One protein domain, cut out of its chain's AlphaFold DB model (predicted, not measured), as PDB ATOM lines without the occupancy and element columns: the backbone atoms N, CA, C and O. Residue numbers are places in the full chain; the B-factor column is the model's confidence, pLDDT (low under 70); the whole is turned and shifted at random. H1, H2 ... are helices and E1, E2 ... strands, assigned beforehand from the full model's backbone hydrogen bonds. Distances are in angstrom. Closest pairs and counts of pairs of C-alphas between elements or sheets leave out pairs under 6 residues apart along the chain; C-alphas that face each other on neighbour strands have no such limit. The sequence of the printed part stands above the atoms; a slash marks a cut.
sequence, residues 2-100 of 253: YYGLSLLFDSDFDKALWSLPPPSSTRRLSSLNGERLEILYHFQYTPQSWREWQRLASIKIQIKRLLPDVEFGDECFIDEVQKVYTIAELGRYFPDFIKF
ATOM      1  N   TYR A   2      28.488  17.174  16.083       61.72
ATOM      2  CA  TYR A   2      27.278  17.678  15.436       61.72
ATOM      3  C   TYR A   2      26.284  16.531  15.306       61.72
ATOM      4  O   TYR A   2      26.661  15.428  14.925       61.72
ATOM      5  N   TYR A   3      25.033  16.781  15.673       77.19
ATOM      6  CA  TYR A   3      23.947  15.831  15.473       77.19
ATOM      7  C   TYR A   3      23.429  15.972  14.036       77.19
ATOM      8  O   TYR A   3      23.386  17.086  13.508       77.19
ATOM      9  N   GLY A   4      23.000  14.879  13.407       83.81
ATOM     10  CA  GLY A   4      22.471  14.917  12.047       83.81
ATOM     11  C   GLY A   4      21.448  13.830  11.747       83.81
ATOM     12  O   GLY A   4      21.192  12.946  12.562       83.81
ATOM     13  N   LEU A   5      20.848  13.921  10.563       86.62
ATOM     14  CA  LEU A   5      20.013  12.876   9.975       86.62
ATOM     15  C   LEU A   5      20.801  12.170   8.874       86.62
ATOM     16  O   LEU A   5      21.222  12.837   7.931       86.62
ATOM     17  N   SER A   6      20.947  10.850   8.979       88.12
ATOM     18  CA  SER A   6      21.416   9.995   7.885       88.12
ATOM     19  C   SER A   6      20.224   9.306   7.221       88.12
ATOM     20  O   SER A   6      19.358   8.749   7.905       88.12
ATOM     21  N   LEU A   7      20.161   9.397   5.895       88.12
ATOM     22  CA  LEU A   7      19.189   8.734   5.036       88.12
ATOM     23  C   LEU A   7      19.932   7.755   4.133       88.12
ATOM     24  O   LEU A   7      20.832   8.163   3.405       88.12
ATOM     25  N   LEU A   8      19.517   6.498   4.142       86.75
ATOM     26  CA  LEU A   8      20.075   5.423   3.334       86.75
ATOM     27  C   LEU A   8      19.021   4.961   2.328       86.75
ATOM     28  O   LEU A   8      17.858   4.755   2.689       86.75
ATOM     29  N   PHE A   9      19.421   4.810   1.071       83.62
ATOM     30  CA  PHE A   9      18.553   4.335  -0.005       83.62
ATOM     31  C   PHE A   9      19.360   3.594  -1.070       83.62
ATOM     32  O   PHE A   9      20.567   3.803  -1.217       83.62
ATOM     33  N   ASP A  10      18.680   2.722  -1.806       78.81
ATOM     34  CA  ASP A  10      19.276   1.988  -2.919       78.81
ATOM     35  C   ASP A  10      19.423   2.913  -4.148       78.81
ATOM     36  O   ASP A  10      18.635   3.846  -4.342       78.81
ATOM     37  N   SER A  11      20.466   2.688  -4.957       63.84
ATOM     38  CA  SER A  11      20.971   3.602  -6.002       63.84
ATOM     39  C   SER A  11      19.953   4.115  -7.025       63.84
ATOM     40  O   SER A  11      20.171   5.161  -7.633       63.84
ATOM     41  N   ASP A  12      18.838   3.414  -7.214       63.38
ATOM     42  CA  ASP A  12      17.872   3.677  -8.285       63.38
ATOM     43  C   ASP A  12      16.930   4.863  -7.977       63.38
ATOM     44  O   ASP A  12      16.151   5.303  -8.828       63.38
ATOM     45  N   PHE A  13      17.011   5.425  -6.766       62.94
ATOM     46  CA  PHE A  13      16.099   6.453  -6.247       62.94
ATOM     47  C   PHE A  13      16.416   7.906  -6.655       62.94
ATOM     48  O   PHE A  13      15.887   8.853  -6.065       62.94
ATOM     49  N   ASP A  14      17.216   8.112  -7.704       61.81
ATOM     50  CA  ASP A  14      17.793   9.416  -8.065       61.81
ATOM     51  C   ASP A  14      16.740  10.514  -8.338       61.81
ATOM     52  O   ASP A  14      16.938  11.679  -8.003       61.81
ATOM     53  N   LYS A  15      15.550  10.167  -8.856       64.56
ATOM     54  CA  LYS A  15      14.463  11.144  -9.108       64.56
ATOM     55  C   LYS A  15      13.764  11.635  -7.841       64.56
ATOM     56  O   LYS A  15      13.298  12.771  -7.797       64.56
ATOM     57  N   ALA A  16      13.659  10.796  -6.816       63.50
ATOM     58  CA  ALA A  16      12.915  11.143  -5.609       63.50
ATOM     59  C   ALA A  16      13.710  12.101  -4.701       63.50
ATOM     60  O   ALA A  16      13.125  12.874  -3.940       63.50
ATOM     61  N   LEU A  17      15.037  12.134  -4.865       68.81
ATOM     62  CA  LEU A  17      15.943  13.076  -4.202       68.81
ATOM     63  C   LEU A  17      15.673  14.539  -4.547       68.81
ATOM     64  O   LEU A  17      15.941  15.414  -3.732       68.81
ATOM     65  N   TRP A  18      15.085  14.812  -5.713       70.25
ATOM     66  CA  TRP A  18      14.782  16.174  -6.165       70.25
ATOM     67  C   TRP A  18      13.694  16.836  -5.314       70.25
ATOM     68  O   TRP A  18      13.573  18.058  -5.299       70.25
ATOM     69  N   SER A  19      12.904  16.031  -4.596       78.94
ATOM     70  CA  SER A  19      11.890  16.514  -3.656       78.94
ATOM     71  C   SER A  19      12.453  16.850  -2.271       78.94
ATOM     72  O   SER A  19      11.758  17.460  -1.457       78.94
ATOM     73  N   LEU A  20      13.703  16.463  -1.993       86.06
ATOM     74  CA  LEU A  20      14.363  16.725  -0.724       86.06
ATOM     75  C   LEU A  20      15.161  18.038  -0.766       86.06
ATOM     76  O   LEU A  20      15.674  18.434  -1.814       86.06
ATOM     77  N   PRO A  21      15.322  18.723   0.380       88.19
ATOM     78  CA  PRO A  21      16.226  19.860   0.466       88.19
ATOM     79  C   PRO A  21      17.674  19.434   0.175       88.19
ATOM     80  O   PRO A  21      18.039  18.295   0.483       88.19
ATOM     81  N   PRO A  22      18.530  20.345  -0.329       87.94
ATOM     82  CA  PRO A  22      19.922  20.029  -0.638       87.94
ATOM     83  C   PRO A  22      20.646  19.395   0.561       87.94
ATOM     84  O   PRO A  22      20.579  19.952   1.662       87.94
ATOM     85  N   PRO A  23      21.328  18.257   0.401       87.56
ATOM     86  CA  PRO A  23      21.978  17.586   1.517       87.56
ATOM     87  C   PRO A  23      23.200  18.369   2.014       87.56
ATOM     88  O   PRO A  23      23.748  19.225   1.322       87.56
ATOM     89  N   SER A  24      23.631  18.080   3.239       85.94
ATOM     90  CA  SER A  24      24.904  18.569   3.779       85.94
ATOM     91  C   SER A  24      26.108  17.833   3.205       85.94
ATOM     92  O   SER A  24      27.195  18.402   3.131       85.94
ATOM     93  N   SER A  25      25.922  16.556   2.885       83.69
ATOM     94  CA  SER A  25      26.905  15.682   2.258       83.69
ATOM     95  C   SER A  25      26.171  14.489   1.652       83.69
ATOM     96  O   SER A  25      25.117  14.086   2.154       83.69
ATOM     97  N   THR A  26      26.742  13.934   0.590       82.12
ATOM     98  CA  THR A  26      26.252  12.724  -0.066       82.12
ATOM     99  C   THR A  26      27.422  11.768  -0.225       82.12
ATOM    100  O   THR A  26      28.490  12.171  -0.688       82.12
ATOM    101  N   ARG A  27      27.238  10.501   0.147       79.56
ATOM    102  CA  ARG A  27      28.273   9.465   0.065       79.56
ATOM    103  C   ARG A  27      27.717   8.216  -0.597       79.56
ATOM    104  O   ARG A  27      26.617   7.787  -0.274       79.56
ATOM    105  N   ARG A  28      28.477   7.618  -1.516       77.06
ATOM    106  CA  ARG A  28      28.169   6.280  -2.037       77.06
ATOM    107  C   ARG A  28      28.806   5.242  -1.128       77.06
ATOM    108  O   ARG A  28      30.001   5.313  -0.853       77.06
ATOM    109  N   LEU A  29      27.997   4.302  -0.663       76.94
ATOM    110  CA  LEU A  29      28.400   3.183   0.168       76.94
ATOM    111  C   LEU A  29      28.271   1.901  -0.653       76.94
ATOM    112  O   LEU A  29      27.187   1.544  -1.116       76.94
ATOM    113  N   SER A  30      29.377   1.185  -0.818       73.25
ATOM    114  CA  SER A  30      29.355  -0.155  -1.400       73.25
ATOM    115  C   SER A  30      28.858  -1.138  -0.339       73.25
ATOM    116  O   SER A  30      29.499  -1.301   0.698       73.25
ATOM    117  N   SER A  31      27.713  -1.780  -0.569       66.94
ATOM    118  CA  SER A  31      27.191  -2.836   0.303       66.94
ATOM    119  C   SER A  31      27.280  -4.198  -0.392       66.94
ATOM    120  O   SER A  31      27.337  -4.274  -1.618       66.94
ATOM    121  N   LEU A  32      27.255  -5.289   0.384       60.03
ATOM    122  CA  LEU A  32      27.242  -6.665  -0.145       60.03
ATOM    123  C   LEU A  32      26.068  -6.935  -1.109       60.03
ATOM    124  O   LEU A  32      26.159  -7.845  -1.927       60.03
ATOM    125  N   ASN A  33      24.998  -6.134  -1.032       62.84
ATOM    126  CA  ASN A  33      23.765  -6.291  -1.807       62.84
ATOM    127  C   ASN A  33      23.578  -5.207  -2.890       62.84
ATOM    128  O   ASN A  33      22.490  -5.098  -3.446       62.84
ATOM    129  N   GLY A  34      24.606  -4.398  -3.180       70.81
ATOM    130  CA  GLY A  34      24.550  -3.311  -4.169       70.81
ATOM    131  C   GLY A  34      25.098  -1.977  -3.653       70.81
ATOM    132  O   GLY A  34      25.571  -1.873  -2.518       70.81
ATOM    133  N   GLU A  35      25.037  -0.939  -4.487       75.06
ATOM    134  CA  GLU A  35      25.394   0.425  -4.085       75.06
ATOM    135  C   GLU A  35      24.229   1.103  -3.355       75.06
ATOM    136  O   GLU A  35      23.112   1.192  -3.867       75.06
ATOM    137  N   ARG A  36      24.510   1.622  -2.159       82.19
ATOM    138  CA  ARG A  36      23.599   2.485  -1.409       82.19
ATOM    139  C   ARG A  36      24.114   3.909  -1.432       82.19
ATOM    140  O   ARG A  36      25.318   4.149  -1.370       82.19
ATOM    141  N   LEU A  37      23.204   4.862  -1.492       83.06
ATOM    142  CA  LEU A  37      23.532   6.269  -1.365       83.06
ATOM    143  C   LEU A  37      23.105   6.734   0.029       83.06
ATOM    144  O   LEU A  37      21.992   6.473   0.486       83.06
ATOM    145  N   GLU A  38      24.033   7.382   0.718       85.31
ATOM    146  CA  GLU A  38      23.826   7.982   2.023       85.31
ATOM    147  C   GLU A  38      23.733   9.501   1.863       85.31
ATOM    148  O   GLU A  38      24.659  10.148   1.366       85.31
ATOM    149  N   ILE A  39      22.609  10.072   2.292       86.31
ATOM    150  CA  ILE A  39      22.386  11.515   2.366       86.31
ATOM    151  C   ILE A  39      22.400  11.956   3.816       86.31
ATOM    152  O   ILE A  39      21.724  11.383   4.668       86.31
ATOM    153  N   LEU A  40      23.131  13.034   4.076       86.06
ATOM    154  CA  LEU A  40      23.383  13.513   5.423       86.06
ATOM    155  C   LEU A  40      22.877  14.946   5.561       86.06
ATOM    156  O   LEU A  40      23.176  15.797   4.725       86.06
ATOM    157  N   TYR A  41      22.145  15.229   6.638       88.25
ATOM    158  CA  TYR A  41      21.769  16.581   7.057       88.25
ATOM    159  C   TYR A  41      22.386  16.878   8.420       88.25
ATOM    160  O   TYR A  41      21.980  16.292   9.421       88.25
ATOM    161  N   HIS A  42      23.346  17.797   8.470       86.56
ATOM    162  CA  HIS A  42      24.006  18.206   9.710       86.56
ATOM    163  C   HIS A  42      23.252  19.346  10.359       86.56
ATOM    164  O   HIS A  42      22.880  20.307   9.679       86.56
ATOM    165  N   PHE A  43      23.102  19.280  11.681       87.44
ATOM    166  CA  PHE A  43      22.575  20.394  12.448       87.44
ATOM    167  C   PHE A  43      23.662  21.199  13.138       87.44
ATOM    168  O   PHE A  43      24.648  20.658  13.635       87.44
ATOM    169  N   GLN A  44      23.428  22.508  13.224       87.19
ATOM    170  CA  GLN A  44      24.292  23.454  13.930       87.19
ATOM    171  C   GLN A  44      24.489  23.072  15.406       87.19
ATOM    172  O   GLN A  44      25.539  23.344  15.983       87.19
ATOM    173  N   TYR A  45      23.485  22.443  16.019       86.31
ATOM    174  CA  TYR A  45      23.514  22.006  17.408       86.31
ATOM    175  C   TYR A  45      22.623  20.774  17.618       86.31
ATOM    176  O   TYR A  45      21.672  20.530  16.873       86.31
ATOM    177  N   THR A  46      22.921  19.996  18.659       85.44
ATOM    178  CA  THR A  46      22.071  18.883  19.108       85.44
ATOM    179  C   THR A  46      20.749  19.421  19.658       85.44
ATOM    180  O   THR A  46      20.809  20.357  20.457       85.44
ATOM    181  N   PRO A  47      19.577  18.845  19.323       88.69
ATOM    182  CA  PRO A  47      18.295  19.345  19.820       88.69
ATOM    183  C   PRO A  47      18.262  19.442  21.358       88.69
ATOM    184  O   PRO A  47      18.600  18.485  22.059       88.69
ATOM    185  N   GLN A  48      17.842  20.594  21.890       84.06
ATOM    186  CA  GLN A  48      17.895  20.914  23.327       84.06
ATOM    187  C   GLN A  48      16.520  20.879  24.001       84.06
ATOM    188  O   GLN A  48      16.420  20.802  25.225       84.06
ATOM    189  N   SER A  49      15.436  20.929  23.225       88.00
ATOM    190  CA  SER A  49      14.071  20.950  23.755       88.00
ATOM    191  C   SER A  49      13.199  19.831  23.195       88.00
ATOM    192  O   SER A  49      13.399  19.348  22.082       88.00
ATOM    193  N   TRP A  50      12.153  19.457  23.937       89.25
ATOM    194  CA  TRP A  50      11.167  18.480  23.459       89.25
ATOM    195  C   TRP A  50      10.495  18.918  22.145       89.25
ATOM    196  O   TRP A  50      10.140  18.071  21.332       89.25
ATOM    197  N   ARG A  51      10.339  20.229  21.901       91.00
ATOM    198  CA  ARG A  51       9.759  20.751  20.651       91.00
ATOM    199  C   ARG A  51      10.677  20.524  19.459       91.00
ATOM    200  O   ARG A  51      10.196  20.173  18.387       91.00
ATOM    201  N   GLU A  52      11.979  20.709  19.644       91.75
ATOM    202  CA  GLU A  52      12.976  20.472  18.599       91.75
ATOM    203  C   GLU A  52      13.099  18.985  18.278       91.75
ATOM    204  O   GLU A  52      13.034  18.610  17.110       91.75
ATOM    205  N   TRP A  53      13.156  18.131  19.304       92.56
ATOM    206  CA  TRP A  53      13.107  16.680  19.117       92.56
ATOM    207  C   TRP A  53      11.818  16.240  18.399       92.56
ATOM    208  O   TRP A  53      11.859  15.404  17.498       92.56
ATOM    209  N   GLN A  54      10.668  16.847  18.715       93.19
ATOM    210  CA  GLN A  54       9.409  16.550  18.026       93.19
ATOM    211  C   GLN A  54       9.406  17.051  16.583       93.19
ATOM    212  O   GLN A  54       8.864  16.376  15.701       93.19
ATOM    213  N   ARG A  55      10.008  18.216  16.317       93.69
ATOM    214  CA  ARG A  55      10.168  18.718  14.949       93.69
ATOM    215  C   ARG A  55      11.018  17.755  14.133       93.69
ATOM    216  O   ARG A  55      10.630  17.426  13.019       93.69
ATOM    217  N   LEU A  56      12.099  17.243  14.711       92.88
ATOM    218  CA  LEU A  56      12.967  16.273  14.062       92.88
ATOM    219  C   LEU A  56      12.247  14.951  13.758       92.88
ATOM    220  O   LEU A  56      12.301  14.463  12.631       92.88
ATOM    221  N   ALA A  57      11.490  14.420  14.721       93.25
ATOM    222  CA  ALA A  57      10.645  13.250  14.490       93.25
ATOM    223  C   ALA A  57       9.606  13.503  13.377       93.25
ATOM    224  O   ALA A  57       9.365  12.641  12.533       93.25
ATOM    225  N   SER A  58       9.021  14.707  13.339       94.00
ATOM    226  CA  SER A  58       8.063  15.107  12.298       94.00
ATOM    227  C   SER A  58       8.708  15.176  10.913       94.00
ATOM    228  O   SER A  58       8.067  14.791   9.935       94.00
ATOM    229  N   ILE A  59       9.957  15.644  10.826       93.50
ATOM    230  CA  ILE A  59      10.753  15.649   9.591       93.50
ATOM    231  C   ILE A  59      10.983  14.208   9.124       93.50
ATOM    232  O   ILE A  59      10.641  13.894   7.987       93.50
ATOM    233  N   LYS A  60      11.456  13.304  10.000       93.12
ATOM    234  CA  LYS A  60      11.661  11.883   9.646       93.12
ATOM    235  C   LYS A  60      10.384  11.226   9.121       93.12
ATOM    236  O   LYS A  60      10.407  10.574   8.082       93.12
ATOM    237  N   ILE A  61       9.247  11.440   9.784       92.44
ATOM    238  CA  ILE A  61       7.966  10.880   9.328       92.44
ATOM    239  C   ILE A  61       7.565  11.437   7.954       92.44
ATOM    240  O   ILE A  61       7.088  10.677   7.116       92.44
ATOM    241  N   GLN A  62       7.746  12.737   7.703       92.75
ATOM    242  CA  GLN A  62       7.445  13.333   6.397       92.75
ATOM    243  C   GLN A  62       8.375  12.805   5.300       92.75
ATOM    244  O   GLN A  62       7.888  12.433   4.237       92.75
ATOM    245  N   ILE A  63       9.674  12.669   5.579       91.19
ATOM    246  CA  ILE A  63      10.635  12.055   4.654       91.19
ATOM    247  C   ILE A  63      10.221  10.613   4.339       91.19
ATOM    248  O   ILE A  63      10.131  10.262   3.170       91.19
ATOM    249  N   LYS A  64       9.863   9.798   5.342       90.31
ATOM    250  CA  LYS A  64       9.397   8.413   5.133       90.31
ATOM    251  C   LYS A  64       8.088   8.327   4.338       90.31
ATOM    252  O   LYS A  64       7.833   7.321   3.690       90.31
ATOM    253  N   ARG A  65       7.235   9.358   4.386       89.19
ATOM    254  CA  ARG A  65       6.021   9.437   3.549       89.19
ATOM    255  C   ARG A  65       6.348   9.745   2.090       89.19
ATOM    256  O   ARG A  65       5.675   9.214   1.216       89.19
ATOM    257  N   LEU A  66       7.341  10.602   1.846       88.56
ATOM    258  CA  LEU A  66       7.817  10.926   0.498       88.56
ATOM    259  C   LEU A  66       8.626   9.772  -0.104       88.56
ATOM    260  O   LEU A  66       8.498   9.485  -1.289       88.56
ATOM    261  N   LEU A  67       9.425   9.101   0.729       87.38
ATOM    262  CA  LEU A  67      10.336   8.019   0.373       87.38
ATOM    263  C   LEU A  67      10.044   6.791   1.251       87.38
ATOM    264  O   LEU A  67      10.679   6.620   2.294       87.38
ATOM    265  N   PRO A  68       9.078   5.933   0.876       85.00
ATOM    266  CA  PRO A  68       8.675   4.783   1.689       85.00
ATOM    267  C   PRO A  68       9.809   3.808   2.007       85.00
ATOM    268  O   PRO A  68       9.804   3.220   3.089       85.00
ATOM    269  N   ASP A  69      10.802   3.696   1.129       84.75
ATOM    270  CA  ASP A  69      11.898   2.728   1.248       84.75
ATOM    271  C   ASP A  69      13.136   3.295   1.956       84.75
ATOM    272  O   ASP A  69      14.089   2.568   2.204       84.75
ATOM    273  N   VAL A  70      13.112   4.570   2.374       87.44
ATOM    274  CA  VAL A  70      14.260   5.188   3.055       87.44
ATOM    275  C   VAL A  70      14.526   4.538   4.412       87.44
ATOM    276  O   VAL A  70      13.629   4.413   5.256       87.44
ATOM    277  N   GLU A  71      15.769   4.155   4.653       88.81
ATOM    278  CA  GLU A  71      16.247   3.737   5.965       88.81
ATOM    279  C   GLU A  71      16.900   4.938   6.656       88.81
ATOM    280  O   GLU A  71      17.576   5.749   6.025       88.81
ATOM    281  N   PHE A  72      16.674   5.092   7.958       88.50
ATOM    282  CA  PHE A  72      17.349   6.132   8.733       88.50
ATOM    283  C   PHE A  72      18.561   5.511   9.412       88.50
ATOM    284  O   PHE A  72      18.398   4.559  10.176       88.50
ATOM    285  N   GLY A  73      19.745   6.050   9.133       80.00
ATOM    286  CA  GLY A  73      20.975   5.658   9.811       80.00
ATOM    287  C   GLY A  73      21.041   6.193  11.242       80.00
ATOM    288  O   GLY A  73      20.359   7.166  11.598       80.00
ATOM    289  N   ASP A  74      21.879   5.554  12.054       65.12
ATOM    290  CA  ASP A  74      22.282   6.079  13.358       65.12
ATOM    291  C   ASP A  74      23.194   7.310  13.192       65.12
ATOM    292  O   ASP A  74      23.682   7.595  12.102       65.12
ATOM    293  N   GLU A  75      23.381   8.082  14.269       62.94
ATOM    294  CA  GLU A  75      24.169   9.325  14.298       62.94
ATOM    295  C   GLU A  75      25.505   9.198  13.530       62.94
ATOM    296  O   GLU A  75      26.404   8.471  13.948       62.94
ATOM    297  N   CYS A  76      25.652   9.936  12.423       55.34
ATOM    298  CA  CYS A  76      26.877   9.940  11.623       55.34
ATOM    299  C   CYS A  76      27.814  11.086  12.016       55.34
ATOM    300  O   CYS A  76      27.388  12.221  12.245       55.34
ATOM    301  N   PHE A  77      29.111  10.783  12.026       58.41
ATOM    302  CA  PHE A  77      30.204  11.731  12.230       58.41
ATOM    303  C   PHE A  77      30.854  12.029  10.881       58.41
ATOM    304  O   PHE A  77      31.183  11.099  10.143       58.41
ATOM    305  N   ILE A  78      31.041  13.307  10.548       59.59
ATOM    306  CA  ILE A  78      31.688  13.700   9.295       59.59
ATOM    307  C   ILE A  78      32.670  14.844   9.521       59.59
ATOM    308  O   ILE A  78      32.355  15.806  10.220       59.59
ATOM    309  N   ASP A  79      33.824  14.730   8.863       57.66
ATOM    310  CA  ASP A  79      34.898  15.724   8.858       57.66
ATOM    311  C   ASP A  79      34.691  16.841   7.810       57.66
ATOM    312  O   ASP A  79      35.154  17.960   8.005       57.66
ATOM    313  N   GLU A  80      33.928  16.588   6.736       64.06
ATOM    314  CA  GLU A  80      33.640  17.551   5.661       64.06
ATOM    315  C   GLU A  80      32.134  17.807   5.478       64.06
ATOM    316  O   GLU A  80      31.388  16.986   4.936       64.06
ATOM    317  N   VAL A  81      31.678  18.980   5.926       71.31
ATOM    318  CA  VAL A  81      30.273  19.404   5.858       71.31
ATOM    319  C   VAL A  81      30.140  20.570   4.880       71.31
ATOM    320  O   VAL A  81      30.644  21.657   5.148       71.31
ATOM    321  N   GLN A  82      29.428  20.378   3.764       76.81
ATOM    322  CA  GLN A  82      29.210  21.451   2.779       76.81
ATOM    323  C   GLN A  82      28.131  22.440   3.231       76.81
ATOM    324  O   GLN A  82      28.173  23.623   2.898       76.81
ATOM    325  N   LYS A  83      27.139  21.956   3.988       82.81
ATOM    326  CA  LYS A  83      26.006  22.760   4.452       82.81
ATOM    327  C   LYS A  83      25.583  22.363   5.857       82.81
ATOM    328  O   LYS A  83      25.447  21.180   6.149       82.81
ATOM    329  N   VAL A  84      25.311  23.340   6.710       86.00
ATOM    330  CA  VAL A  84      24.804  23.129   8.072       86.00
ATOM    331  C   VAL A  84      23.402  23.717   8.157       86.00
ATOM    332  O   VAL A  84      23.164  24.814   7.660       86.00
ATOM    333  N   TYR A  85      22.477  22.983   8.765       88.12
ATOM    334  CA  TYR A  85      21.094  23.402   8.956       88.12
ATOM    335  C   TYR A  85      20.810  23.707  10.426       88.12
ATOM    336  O   TYR A  85      21.313  23.055  11.336       88.12
ATOM    337  N   THR A  86      19.905  24.630  10.695       90.12
ATOM    338  CA  THR A  86      19.125  24.592  11.933       90.12
ATOM    339  C   THR A  86      17.947  23.630  11.768       90.12
ATOM    340  O   THR A  86      17.438  23.408  10.665       90.12
ATOM    341  N   ILE A  87      17.445  23.087  12.880       89.75
ATOM    342  CA  ILE A  87      16.236  22.243  12.871       89.75
ATOM    343  C   ILE A  87      15.044  23.025  12.292       89.75
ATOM    344  O   ILE A  87      14.199  22.464  11.592       89.75
ATOM    345  N   ALA A  88      14.983  24.335  12.555       90.12
ATOM    346  CA  ALA A  88      13.953  25.218  12.026       90.12
ATOM    347  C   ALA A  88      14.053  25.384  10.503       90.12
ATOM    348  O   ALA A  88      13.033  25.280   9.827       90.12
ATOM    349  N   GLU A  89      15.255  25.605   9.961       91.31
ATOM    350  CA  GLU A  89      15.478  25.727   8.515       91.31
ATOM    351  C   GLU A  89      15.111  24.452   7.774       91.31
ATOM    352  O   GLU A  89      14.332  24.523   6.825       91.31
ATOM    353  N   LEU A  90      15.600  23.292   8.230       89.38
ATOM    354  CA  LEU A  90      15.208  22.022   7.622       89.38
ATOM    355  C   LEU A  90      13.696  21.809   7.767       89.38
ATOM    356  O   LEU A  90      13.016  21.407   6.829       89.38
ATOM    357  N   GLY A  91      13.142  22.189   8.919       89.44
ATOM    358  CA  GLY A  91      11.712  22.179   9.170       89.44
ATOM    359  C   GLY A  91      10.888  23.022   8.194       89.44
ATOM    360  O   GLY A  91       9.723  22.697   8.006       89.44
ATOM    361  N   ARG A  92      11.415  24.072   7.554       91.56
ATOM    362  CA  ARG A  92      10.638  24.858   6.569       91.56
ATOM    363  C   ARG A  92      10.269  24.043   5.329       91.56
ATOM    364  O   ARG A  92       9.218  24.290   4.751       91.56
ATOM    365  N   TYR A  93      11.086  23.052   4.975       90.56
ATOM    366  CA  TYR A  93      10.821  22.123   3.872       90.56
ATOM    367  C   TYR A  93       9.796  21.040   4.241       90.56
ATOM    368  O   TYR A  93       9.218  20.409   3.365       90.56
ATOM    369  N   PHE A  94       9.545  20.850   5.539       91.81
ATOM    370  CA  PHE A  94       8.657  19.826   6.088       91.81
ATOM    371  C   PHE A  94       7.647  20.485   7.039       91.81
ATOM    372  O   PHE A  94       7.807  20.424   8.269       91.81
ATOM    373  N   PRO A  95       6.642  21.202   6.493       88.56
ATOM    374  CA  PRO A  95       5.813  22.124   7.261       88.56
ATOM    375  C   PRO A  95       5.023  21.424   8.368       88.56
ATOM    376  O   PRO A  95       4.877  22.005   9.451       88.56
ATOM    377  N   ASP A  96       4.610  20.169   8.168       91.25
ATOM    378  CA  ASP A  96       3.747  19.473   9.116       91.25
ATOM    379  C   ASP A  96       4.429  19.295  10.477       91.25
ATOM    380  O   ASP A  96       5.581  18.867  10.611       91.25
ATOM    381  N   PHE A  97       3.695  19.629  11.535       88.62
ATOM    382  CA  PHE A  97       4.101  19.348  12.904       88.62
ATOM    383  C   PHE A  97       3.234  18.220  13.446       88.62
ATOM    384  O   PHE A  97       2.056  18.411  13.762       88.62
ATOM    385  N   ILE A  98       3.808  17.024  13.528       87.88
ATOM    386  CA  ILE A  98       3.049  15.823  13.848       87.88
ATOM    387  C   ILE A  98       2.775  15.805  15.344       87.88
ATOM    388  O   ILE A  98       3.682  15.733  16.173       87.88
ATOM    389  N   LYS A  99       1.492  15.890  15.695       87.25
ATOM    390  CA  LYS A  99       1.032  15.754  17.075       87.25
ATOM    391  C   LYS A  99       0.968  14.276  17.427       87.25
ATOM    392  O   LYS A  99       0.123  13.556  16.904       87.25
ATOM    393  N   PHE A 100       1.831  13.848  18.339       86.94
ATOM    394  CA  PHE A 100       1.756  12.502  18.880       86.94
ATOM    395  C   PHE A 100       0.568  12.330  19.827       86.94
ATOM    396  O   PHE A 100       0.040  13.291  20.397       86.94
TER     397      PHE A 100
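This is residues 2 to 100 of the 253 residues of an uncharacterized protein of hydrothermal vent metagenome (UniProt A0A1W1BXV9). A strongly twisted sheet of four strands makes a wall, and two helices side by side, the long H2 and the short H3, only graze it. The small H1 sits near the last residue of H2, and a long stretch, residues 74 to 86, loops from the edge strand E4 back to pair briefly with E3 before H3. The printed part has 99 residues, with three named helices and four named strands in the order E1 H1 E2 E3 H2 E4 H3. The sheet's order is E2 E3 E1 E4, all antiparallel, and the class is mixed, helices and strands. The whole is compact, with a radius of gyration of the C-alphas of 13.3 A and spans of 38 by 30 by 21 A.

Begin at E1, residues 4 to 10, an inner strand. Its antiparallel neighbour is E3, residues 34 to 43; look for N 7 and O 39, 2.8 A apart. On the other side of E1 is the edge strand E4, residues 71 to 73, antiparallel at 139 degrees, with N 8 and O 71 at 2.8 A. The edge strand E2, residues 25 to 31, forms a hairpin with E3, with N 29 and O 36 at 2.8 A. H1, residues 16 to 19, is not on the sheet. E1, H1 and E2 make a split strand-helix-strand unit, two strands running the same way with another strand between them; its crossover is right-handed. E3, H2, residues 50 to 66, and E4 make a second one, also right-handed. H2 grazes the sheet with residues 56 to 64. H3, residues 87 to 93, grazes it with residues 87 to 90. H2 touches H3 with residues 52 to 59 alone, closest at the C-alphas of Ile 59 and Gly 91, 6.6 A, at a shallow tilt of 31 degrees, the same way. H1 and H2 are close but not clearly touching, with the C-alphas of Ala 16 and Leu 66 closest at 8.0 A. Every O i to N i+4 pair is within hydrogen-bond range in H2, 2 of 3 in H3, and H1 is too short for such a pair.

Find C-alpha 4 at (22.471, 14.917, 12.047), where E1 begins its 20.0 A. E2 covers 18.6 A, and E3 runs 29.0 A to C-alpha 43. Find C-alpha 50 at (11.167, 18.480, 23.459); from there H2 runs 24.4 A. H3 ends at C-alpha 93, (10.821, 22.123, 3.872).

The farthest C-alphas, of Leu 32 and Ser 49, are 38.8 A apart. The printed part has no cut, and the link from E4 to H3 is long. Mean pLDDT of the printed part is 82.0; look for values under 70 at residue 2 and residues 11 to 17, 31 to 33 and 74 to 80.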